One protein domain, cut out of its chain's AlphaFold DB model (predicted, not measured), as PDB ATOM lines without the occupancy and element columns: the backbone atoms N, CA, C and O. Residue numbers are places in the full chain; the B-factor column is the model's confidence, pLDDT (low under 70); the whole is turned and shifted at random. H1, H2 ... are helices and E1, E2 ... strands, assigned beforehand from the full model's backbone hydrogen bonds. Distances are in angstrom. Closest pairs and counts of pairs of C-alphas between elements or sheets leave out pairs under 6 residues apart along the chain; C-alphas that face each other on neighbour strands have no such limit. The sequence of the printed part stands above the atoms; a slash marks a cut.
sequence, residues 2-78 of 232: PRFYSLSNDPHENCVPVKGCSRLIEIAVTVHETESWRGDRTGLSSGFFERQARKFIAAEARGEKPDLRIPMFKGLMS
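This is residues 2 to 78 of the 232 residues of the protein "NAD_binding_1 domain-containing protein" of Pseudogymnoascus sp. VKM F-4246 (UniProt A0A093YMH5). This is a model with little regular structure: one helix, H1, among long loops, with the small hairpin E1-E2 at one end of a flat outline and residues 35 to 40 sticking out at the other. Residues 61 to 78 fold back from the end of H1. The 77 printed residues hold E1, E2 and H1 in that order, an antiparallel two-stranded sheet and mixed class, with 23 residues in named elements. The whole is loose, radius of gyration of the C-alphas 15.3 A, spanning 49 by 41 by 17 A.

E1, residues 15 to 17, and E2, residues 21 to 23, form an antiparallel hairpin at 151 degrees, with N 16 and O 22 3.1 A apart, within hydrogen-bond range. Residues 33 to 34 pair antiparallel with 41 to 42. H1, residues 44 to 60, is apart from E1; its O i to N i+4 pairs are all within hydrogen-bond range.

E1 begins at C-alpha 15 (24.663, 27.271, -36.228). H1, 24.3 A long, ends at C-alpha 60 (24.280, 41.128, -22.014).

The printed part has no cut. E2 to H1 is a long link. pLDDT is under 70 at residues 13, 16 to 21 and 76 to 78.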
ATOM      1  N   PRO A   2      47.495  23.891 -23.343       88.94
ATOM      2  CA  PRO A   2      46.049  23.935 -23.564       88.94
ATOM      3  C   PRO A   2      45.339  22.854 -22.744       88.94
ATOM      4  O   PRO A   2      45.958  21.866 -22.352       88.94
ATOM      5  N   ARG A   3      44.058  23.071 -22.436       91.38
ATOM      6  CA  ARG A   3      43.187  22.087 -21.778       91.38
ATOM      7  C   ARG A   3      42.151  21.619 -22.790       91.38
ATOM      8  O   ARG A   3      41.672  22.429 -23.580       91.38
ATOM      9  N   PHE A   4      41.853  20.327 -22.772       89.06
ATOM     10  CA  PHE A   4      40.885  19.715 -23.672       89.06
ATOM     11  C   PHE A   4      39.511  19.667 -23.012       89.06
ATOM     12  O   PHE A   4      39.406  19.452 -21.807       89.06
ATOM     13  N   TYR A   5      38.483  19.878 -23.824       89.56
ATOM     14  CA  TYR A   5      37.084  19.828 -23.428       89.56
ATOM     15  C   TYR A   5      36.320  19.053 -24.491       89.56
ATOM     16  O   TYR A   5      36.559  19.243 -25.687       89.56
ATOM     17  N   SER A   6      35.412  18.192 -24.052       86.94
ATOM     18  CA  SER A   6      34.525  17.470 -24.953       86.94
ATOM     19  C   SER A   6      33.452  18.416 -25.484       86.94
ATOM     20  O   SER A   6      32.825  19.149 -24.717       86.94
ATOM     21  N   LEU A   7      33.255  18.406 -26.803       88.19
ATOM     22  CA  LEU A   7      32.182  19.163 -27.444       88.19
ATOM     23  C   LEU A   7      30.834  18.563 -27.062       88.19
ATOM     24  O   LEU A   7      30.690  17.344 -27.104       88.19
ATOM     25  N   SER A   8      29.859  19.404 -26.726       88.81
ATOM     26  CA  SER A   8      28.507  18.958 -26.381       88.81
ATOM     27  C   SER A   8      27.511  19.015 -27.529       88.81
ATOM     28  O   SER A   8      26.324  18.740 -27.345       88.81
ATOM     29  N   ASN A   9      27.974  19.361 -28.724       86.62
ATOM     30  CA  ASN A   9      27.132  19.537 -29.891       86.62
ATOM     31  C   ASN A   9      27.823  19.095 -31.184       86.62
ATOM     32  O   ASN A   9      29.034  18.881 -31.210       86.62
ATOM     33  N   ASP A  10      27.045  18.981 -32.264       79.69
ATOM     34  CA  ASP A  10      27.603  18.924 -33.615       79.69
ATOM     35  C   ASP A  10      27.807  20.341 -34.177       79.69
ATOM     36  O   ASP A  10      26.818  21.026 -34.458       79.69
ATOM     37  N   PRO A  11      29.054  20.790 -34.410       75.25
ATOM     38  CA  PRO A  11      29.314  22.093 -35.017       75.25
ATOM     39  C   PRO A  11      28.882  22.193 -36.488       75.25
ATOM     40  O   PRO A  11      28.884  23.294 -37.041       75.25
ATOM     41  N   HIS A  12      28.594  21.069 -37.154       72.31
ATOM     42  CA  HIS A  12      28.102  21.053 -38.533       72.31
ATOM     43  C   HIS A  12      26.592  21.269 -38.625       72.31
ATOM     44  O   HIS A  12      26.125  21.809 -39.625       72.31
ATOM     45  N   GLU A  13      25.847  20.878 -37.594       69.88
ATOM     46  CA  GLU A  13      24.389  20.999 -37.562       69.88
ATOM     47  C   GLU A  13      23.924  22.222 -36.772       69.88
ATOM     48  O   GLU A  13      22.932  22.849 -37.140       69.88
ATOM     49  N   ASN A  14      24.650  22.595 -35.715       72.94
ATOM     50  CA  ASN A  14      24.286  23.735 -34.886       72.94
ATOM     51  C   ASN A  14      24.973  24.993 -35.415       72.94
ATOM     52  O   ASN A  14      26.199  25.135 -35.353       72.94
ATOM     53  N   CYS A  15      24.175  25.942 -35.902       71.06
ATOM     54  CA  CYS A  15      24.663  27.271 -36.228       71.06
ATOM     55  C   CYS A  15      23.709  28.371 -35.801       71.06
ATOM     56  O   CYS A  15      22.495  28.187 -35.733       71.06
ATOM     57  N   VAL A  16      24.285  29.538 -35.515       62.78
ATOM     58  CA  VAL A  16      23.503  30.730 -35.210       62.78
ATOM     59  C   VAL A  16      23.142  31.399 -36.540       62.78
ATOM     60  O   VAL A  16      24.045  31.710 -37.325       62.78
ATOM     61  N   PRO A  17      21.852  31.639 -36.835       57.22
ATOM     62  CA  PRO A  17      21.434  32.287 -38.071       57.22
ATOM     63  C   PRO A  17      21.677  33.802 -37.977       57.22
ATOM     64  O   PRO A  17      20.749  34.590 -37.814       57.22
ATOM     65  N   VAL A  18      22.934  34.244 -38.071       52.25
ATOM     66  CA  VAL A  18      23.276  35.674 -38.147       52.25
ATOM     67  C   VAL A  18      24.103  35.929 -39.397       52.25
ATOM     68  O   VAL A  18      25.308  35.714 -39.399       52.25
ATOM     69  N   LYS A  19      23.451  36.426 -40.463       51.09
ATOM     70  CA  LYS A  19      24.087  36.854 -41.733       51.09
ATOM     71  C   LYS A  19      25.156  35.865 -42.249       51.09
ATOM     72  O   LYS A  19      26.229  36.267 -42.688       51.09
ATOM     73  N   GLY A  20      24.853  34.570 -42.168       59.19
ATOM     74  CA  GLY A  20      25.788  33.467 -42.390       59.19
ATOM     75  C   GLY A  20      25.687  32.457 -41.247       59.19
ATOM     76  O   GLY A  20      25.499  32.831 -40.096       59.19
ATOM     77  N   CYS A  21      25.745  31.166 -41.560       59.28
ATOM     78  CA  CYS A  21      25.695  30.092 -40.566       59.28
ATOM     79  C   CYS A  21      27.052  30.049 -39.842       59.28
ATOM     80  O   CYS A  21      27.996  29.407 -40.308       59.28
ATOM     81  N   SER A  22      27.195  30.799 -38.743       71.00
ATOM     82  CA  SER A  22      28.373  30.696 -37.881       71.00
ATOM     83  C   SER A  22      28.252  29.416 -37.058       71.00
ATOM     84  O   SER A  22      27.289  29.226 -36.314       71.00
ATOM     85  N   ARG A  23      29.211  28.501 -37.242       83.06
ATOM     86  CA  ARG A  23      29.235  27.217 -36.529       83.06
ATOM     87  C   ARG A  23      29.252  27.468 -35.027       83.06
ATOM     88  O   ARG A  23      30.104  28.214 -34.541       83.06
ATOM     89  N   LEU A  24      28.322  26.845 -34.315       86.62
ATOM     90  CA  LEU A  24      28.233  26.935 -32.869       86.62
ATOM     91  C   LEU A  24      29.084  25.827 -32.247       86.62
ATOM     92  O   LEU A  24      29.036  24.675 -32.679       86.62
ATOM     93  N   ILE A  25      29.874  26.180 -31.240       88.69
ATOM     94  CA  ILE A  25      30.657  25.232 -30.451       88.69
ATOM     95  C   ILE A  25      30.203  25.374 -29.006       88.69
ATOM     96  O   ILE A  25      30.299  26.457 -28.431       88.69
ATOM     97  N   GLU A  26      29.739  24.274 -28.433       90.50
ATOM     98  CA  GLU A  26      29.255  24.197 -27.062       90.50
ATOM     99  C   GLU A  26      30.133  23.222 -26.274       90.50
ATOM    100  O   GLU A  26      30.567  22.182 -26.779       90.50
ATOM    101  N   ILE A  27      30.436  23.590 -25.032       91.94
ATOM    102  CA  ILE A  27      31.206  22.782 -24.086       91.94
ATOM    103  C   ILE A  27      30.576  22.918 -22.702       91.94
ATOM    104  O   ILE A  27      30.092  23.992 -22.344       91.94
ATOM    105  N   ALA A  28      30.632  21.856 -21.899       92.56
ATOM    106  CA  ALA A  28      30.337  21.941 -20.471       92.56
ATOM    107  C   ALA A  28      31.642  22.004 -19.678       92.56
ATOM    108  O   ALA A  28      32.574  21.239 -19.937       92.56
ATOM    109  N   VAL A  29      31.707  22.897 -18.693       93.19
ATOM    110  CA  VAL A  29      32.904  23.096 -17.871       93.19
ATOM    111  C   VAL A  29      32.511  23.135 -16.403       93.19
ATOM    112  O   VAL A  29      31.763  24.011 -15.982       93.19
ATOM    113  N   THR A  30      33.066  22.223 -15.605       91.81
ATOM    114  CA  THR A  30      33.033  22.344 -14.144       91.81
ATOM    115  C   THR A  30      34.142  23.290 -13.704       91.81
ATOM    116  O   THR A  30      35.308  23.126 -14.080       91.81
ATOM    117  N   VAL A  31      33.788  24.292 -12.900       93.06
ATOM    118  CA  VAL A  31      34.772  25.190 -12.297       93.06
ATOM    119  C   VAL A  31      35.424  24.479 -11.123       93.06
ATOM    120  O   VAL A  31      34.782  24.180 -10.125       93.06
ATOM    121  N   HIS A  32      36.710  24.160 -11.268       90.56
ATOM    122  CA  HIS A  32      37.505  23.656 -10.156       90.56
ATOM    123  C   HIS A  32      37.900  24.808  -9.245       90.56
ATOM    124  O   HIS A  32      38.492  25.778  -9.719       90.56
ATOM    125  N   GLU A  33      37.645  24.655  -7.955       91.62
ATOM    126  CA  GLU A  33      38.030  25.592  -6.908       91.62
ATOM    127  C   GLU A  33      38.835  24.845  -5.850       91.62
ATOM    128  O   GLU A  33      38.585  23.670  -5.573       91.62
ATOM    129  N   THR A  34      39.850  25.507  -5.308       89.88
ATOM    130  CA  THR A  34      40.608  25.010  -4.166       89.88
ATOM    131  C   THR A  34      40.709  26.115  -3.132       89.88
ATOM    132  O   THR A  34      41.076  27.252  -3.454       89.88
ATOM    133  N   GLU A  35      40.380  25.774  -1.895       89.06
ATOM    134  CA  GLU A  35      40.514  26.687  -0.773       89.06
ATOM    135  C   GLU A  35      41.999  26.910  -0.479       89.06
ATOM    136  O   GLU A  35      42.830  25.994  -0.515       89.06
ATOM    137  N   SER A  36      42.367  28.155  -0.197       83.38
ATOM    138  CA  SER A  36      43.699  28.468   0.306       83.38
ATOM    139  C   SER A  36      43.601  29.469   1.441       83.38
ATOM    140  O   SER A  36      42.710  30.308   1.473       83.38
ATOM    141  N   TRP A  37      44.582  29.451   2.339       84.88
ATOM    142  CA  TRP A  37      44.692  30.421   3.435       84.88
ATOM    143  C   TRP A  37      44.739  31.893   2.981       84.88
ATOM    144  O   TRP A  37      44.566  32.792   3.796       84.88
ATOM    145  N   ARG A  38      44.985  32.154   1.688       82.69
ATOM    146  CA  ARG A  38      44.969  33.495   1.076       82.69
ATOM    147  C   ARG A  38      43.690  33.785   0.275       82.69
ATOM    148  O   ARG A  38      43.665  34.775  -0.450       82.69
ATOM    149  N   GLY A  39      42.679  32.924   0.364       83.44
ATOM    150  CA  GLY A  39      41.445  32.969  -0.420       83.44
ATOM    151  C   GLY A  39      41.358  31.870  -1.478       83.44
ATOM    152  O   GLY A  39      42.349  31.194  -1.787       83.44
ATOM    153  N   ASP A  40      40.163  31.704  -2.033       86.88
ATOM    154  CA  ASP A  40      39.850  30.630  -2.972       86.88
ATOM    155  C   ASP A  40      40.539  30.835  -4.318       86.88
ATOM    156  O   ASP A  40      40.682  31.949  -4.833       86.88
ATOM    157  N   ARG A  41      41.007  29.731  -4.899       88.56
ATOM    158  CA  ARG A  41      41.669  29.729  -6.201       88.56
ATOM    159  C   ARG A  41      40.911  28.847  -7.170       88.56
ATOM    160  O   ARG A  41      40.777  27.647  -6.961       88.56
ATOM    161  N   THR A  42      40.518  29.429  -8.294       92.69
ATOM    162  CA  THR A  42      39.950  28.684  -9.418       92.69
ATOM    163  C   THR A  42      41.047  28.021 -10.255       92.69
ATOM    164  O   THR A  42      42.125  28.598 -10.442       92.69
ATOM    165  N   GLY A  43      40.753  26.875 -10.867       91.88
ATOM    166  CA  GLY A  43      41.594  26.267 -11.896       91.88
ATOM    167  C   GLY A  43      41.870  27.236 -13.053       91.88
ATOM    168  O   GLY A  43      41.016  28.038 -13.427       91.88
ATOM    169  N   LEU A  44      43.068  27.170 -13.647       92.75
ATOM    170  CA  LEU A  44      43.512  28.161 -14.641       92.75
ATOM    171  C   LEU A  44      42.555  28.282 -15.837       92.75
ATOM    172  O   LEU A  44      42.163  29.387 -16.199       92.75
ATOM    173  N   SER A  45      42.186  27.145 -16.435       93.38
ATOM    174  CA  SER A  45      41.326  27.101 -17.624       93.38
ATOM    175  C   SER A  45      39.847  27.229 -17.261       93.38
ATOM    176  O   SER A  45      39.140  28.054 -17.830       93.38
ATOM    177  N   SER A  46      39.381  26.476 -16.263       93.94
ATOM    178  CA  SER A  46      37.979  26.503 -15.839       93.94
ATOM    179  C   SER A  46      37.570  27.859 -15.256       93.94
ATOM    180  O   SER A  46      36.542  28.404 -15.641       93.94
ATOM    181  N   GLY A  47      38.417  28.466 -14.420       94.56
ATOM    182  CA  GLY A  47      38.207  29.823 -13.916       94.56
ATOM    183  C   GLY A  47      38.377  30.896 -14.992       94.56
ATOM    184  O   GLY A  47      37.756  31.952 -14.919       94.56
ATOM    185  N   PHE A  48      39.195  30.658 -16.028       94.12
ATOM    186  CA  PHE A  48      39.216  31.547 -17.196       94.12
ATOM    187  C   PHE A  48      37.859  31.555 -17.903       94.12
ATOM    188  O   PHE A  48      37.328  32.641 -18.131       94.12
ATOM    189  N   PHE A  49      37.284  30.382 -18.189       94.62
ATOM    190  CA  PHE A  49      35.953  30.281 -18.792       94.62
ATOM    191  C   PHE A  49      34.877  30.920 -17.921       94.62
ATOM    192  O   PHE A  49      34.081  31.699 -18.435       94.62
ATOM    193  N   GLU A  50      34.910  30.688 -16.610       94.31
ATOM    194  CA  GLU A  50      33.994  31.328 -15.667       94.31
ATOM    195  C   GLU A  50      34.067  32.862 -15.750       94.31
ATOM    196  O   GLU A  50      33.047  33.537 -15.882       94.31
ATOM    197  N   ARG A  51      35.278  33.438 -15.751       93.31
ATOM    198  CA  ARG A  51      35.460  34.892 -15.876       93.31
ATOM    199  C   ARG A  51      34.944  35.429 -17.208       93.31
ATOM    200  O   ARG A  51      34.371  36.516 -17.222       93.31
ATOM    201  N   GLN A  52      35.150  34.713 -18.316       93.62
ATOM    202  CA  GLN A  52      34.599  35.127 -19.612       93.62
ATOM    203  C   GLN A  52      33.069  35.039 -19.621       93.62
ATOM    204  O   GLN A  52      32.420  35.984 -20.062       93.62
ATOM    205  N   ALA A  53      32.494  33.969 -19.069       92.50
ATOM    206  CA  ALA A  53      31.048  33.789 -18.970       92.50
ATOM    207  C   ALA A  53      30.400  34.891 -18.119       92.50
ATOM    208  O   ALA A  53      29.453  35.534 -18.561       92.50
ATOM    209  N   ARG A  54      30.961  35.201 -16.942       93.19
ATOM    210  CA  ARG A  54      30.476  36.298 -16.088       93.19
ATOM    211  C   ARG A  54      30.559  37.656 -16.784       93.19
ATOM    212  O   ARG A  54      29.632  38.453 -16.671       93.19
ATOM    213  N   LYS A  55      31.643  37.923 -17.524       92.62
ATOM    214  CA  LYS A  55      31.769  39.145 -18.337       92.62
ATOM    215  C   LYS A  55      30.706  39.213 -19.430       92.62
ATOM    216  O   LYS A  55      30.139  40.282 -19.627       92.62
ATOM    217  N   PHE A  56      30.446  38.094 -20.106       92.38
ATOM    218  CA  PHE A  56      29.412  37.994 -21.131       92.38
ATOM    219  C   PHE A  56      28.025  38.280 -20.552       92.38
ATOM    220  O   PHE A  56      27.377  39.219 -20.996       92.38
ATOM    221  N   ILE A  57      27.636  37.560 -19.495       93.38
ATOM    222  CA  ILE A  57      26.343  37.718 -18.812       93.38
ATOM    223  C   ILE A  57      26.154  39.162 -18.323       93.38
ATOM    224  O   ILE A  57      25.099  39.760 -18.514       93.38
ATOM    225  N   ALA A  58      27.188  39.761 -17.724       93.19
ATOM    226  CA  ALA A  58      27.106  41.136 -17.241       93.19
ATOM    227  C   ALA A  58      26.961  42.159 -18.381       93.19
ATOM    228  O   ALA A  58      26.294  43.174 -18.196       93.19
ATOM    229  N   ALA A  59      27.608  41.936 -19.528       92.88
ATOM    230  CA  ALA A  59      27.478  42.800 -20.700       92.88
ATOM    231  C   ALA A  59      26.105  42.651 -21.366       92.88
ATOM    232  O   ALA A  59      25.465  43.654 -21.669       92.88
ATOM    233  N   GLU A  60      25.614  41.420 -21.494       91.44
ATOM    234  CA  GLU A  60      24.280  41.128 -22.014       91.44
ATOM    235  C   GLU A  60      23.187  41.782 -21.155       91.44
ATOM    236  O   GLU A  60      22.291  42.429 -21.692       91.44
ATOM    237  N   ALA A  61      23.324  41.741 -19.824       92.75
ATOM    238  CA  ALA A  61      22.425  42.437 -18.900       92.75
ATOM    239  C   ALA A  61      22.418  43.970 -19.079       92.75
ATOM    240  O   ALA A  61      21.444  44.627 -18.715       92.75
ATOM    241  N   ARG A  62      23.481  44.552 -19.650       94.50
ATOM    242  CA  ARG A  62      23.555  45.976 -20.023       94.50
ATOM    243  C   ARG A  62      23.113  46.251 -21.467       94.50
ATOM    244  O   ARG A  62      23.134  47.403 -21.891       94.50
ATOM    245  N   GLY A  63      22.731  45.226 -22.231       91.56
ATOM    246  CA  GLY A  63      22.413  45.336 -23.659       91.56
ATOM    247  C   GLY A  63      23.642  45.499 -24.563       91.56
ATOM    248  O   GLY A  63      23.511  45.856 -25.734       91.56
ATOM    249  N   GLU A  64      24.843  45.250 -24.041       91.50
ATOM    250  CA  GLU A  64      26.098  45.316 -24.786       91.50
ATOM    251  C   GLU A  64      26.412  43.959 -25.430       91.50
ATOM    252  O   GLU A  64      26.170  42.902 -24.849       91.50
ATOM    253  N   LYS A  65      27.027  43.976 -26.619       83.25
ATOM    254  CA  LYS A  65      27.615  42.776 -27.233       83.25
ATOM    255  C   LYS A  65      29.128  42.797 -27.025       83.25
ATOM    256  O   LYS A  65      29.811  43.523 -27.749       83.25
ATOM    257  N   PRO A  66      29.668  42.054 -26.048       84.81
ATOM    258  CA  PRO A  66      31.101  42.076 -25.788       84.81
ATOM    259  C   PRO A  66      31.866  41.333 -26.899       84.81
ATOM    260  O   PRO A  66      31.488  40.226 -27.280       84.81
ATOM    261  N   ASP A  67      32.966  41.911 -27.401       86.25
ATOM    262  CA  ASP A  67      33.925  41.193 -28.264       86.25
ATOM    263  C   ASP A  67      34.826  40.318 -27.378       86.25
ATOM    264  O   ASP A  67      35.841  40.771 -26.842       86.25
ATOM    265  N   LEU A  68      34.410  39.068 -27.161       87.25
ATOM    266  CA  LEU A  68      35.175  38.066 -26.420       87.25
ATOM    267  C   LEU A  68      35.822  37.083 -27.390       87.25
ATOM    268  O   LEU A  68      35.154  36.474 -28.224       87.25
ATOM    269  N   ARG A  69      37.131  36.870 -27.234       89.81
ATOM    270  CA  ARG A  69      37.893  35.921 -28.050       89.81
ATOM    271  C   ARG A  69      38.548  34.868 -27.178       89.81
ATOM    272  O   ARG A  69      39.263  35.189 -26.231       89.81
ATOM    273  N   ILE A  70      38.324  33.608 -27.536       90.94
ATOM    274  CA  ILE A  70      38.906  32.448 -26.865       90.94
ATOM    275  C   ILE A  70      39.785  31.717 -27.884       90.94
ATOM    276  O   ILE A  70      39.253  31.119 -28.821       90.94
ATOM    277  N   PRO A  71      41.122  31.762 -27.739       91.19
ATOM    278  CA  PRO A  71      42.018  30.978 -28.575       91.19
ATOM    279  C   PRO A  71      41.753  29.486 -28.365       91.19
ATOM    280  O   PRO A  71      41.894  28.972 -27.254       91.19
ATOM    281  N   MET A  72      41.375  28.791 -29.432       91.38
ATOM    282  CA  MET A  72      41.071  27.365 -29.407       91.38
ATOM    283  C   MET A  72      41.558  26.696 -30.689       91.38
ATOM    284  O   MET A  72      41.745  27.346 -31.716       91.38
ATOM    285  N   PHE A  73      41.754  25.385 -30.628       89.94
ATOM    286  CA  PHE A  73      42.069  24.553 -31.781       89.94
ATOM    287  C   PHE A  73      41.391  23.195 -31.609       89.94
ATOM    288  O   PHE A  73      41.123  22.760 -30.487       89.94
ATOM    289  N   LYS A  74      41.114  22.514 -32.722       84.38
ATOM    290  CA  LYS A  74      40.592  21.147 -32.686       84.38
ATOM    291  C   LYS A  74      41.694  20.211 -32.192       84.38
ATOM    292  O   LYS A  74      42.769  20.164 -32.786       84.38
ATOM    293  N   GLY A  75      41.424  19.462 -31.124       78.50
ATOM    294  CA  GLY A  75      42.333  18.414 -30.667       78.50
ATOM    295  C   GLY A  75      42.580  17.389 -31.778       78.50
ATOM    296  O   GLY A  75      41.643  16.966 -32.451       78.50
ATOM    297  N   LEU A  76      43.839  16.994 -31.970       68.94
ATOM    298  CA  LEU A  76      44.227  15.967 -32.948       68.94
ATOM    299  C   LEU A  76      43.971  14.537 -32.443       68.94
ATOM    300  O   LEU A  76      44.218  13.574 -33.163       68.94
ATOM    301  N   MET A  77      43.499  14.389 -31.203       66.06
ATOM    302  CA  MET A  77      43.173  13.090 -30.623       66.06
ATOM    303  C   MET A  77      41.937  12.518 -31.320       66.06
ATOM    304  O   MET A  77      40.923  13.204 -31.458       66.06
ATOM    305  N   SER A  78      42.024  11.260 -31.762       61.72
ATOM    306  CA  SER A  78      40.848  10.516 -32.214       61.72
ATOM    307  C   SER A  78      39.877  10.437 -31.043       61.72
ATOM    308  O   SER A  78      40.220   9.847 -30.026       61.72
TER     309      SER A  78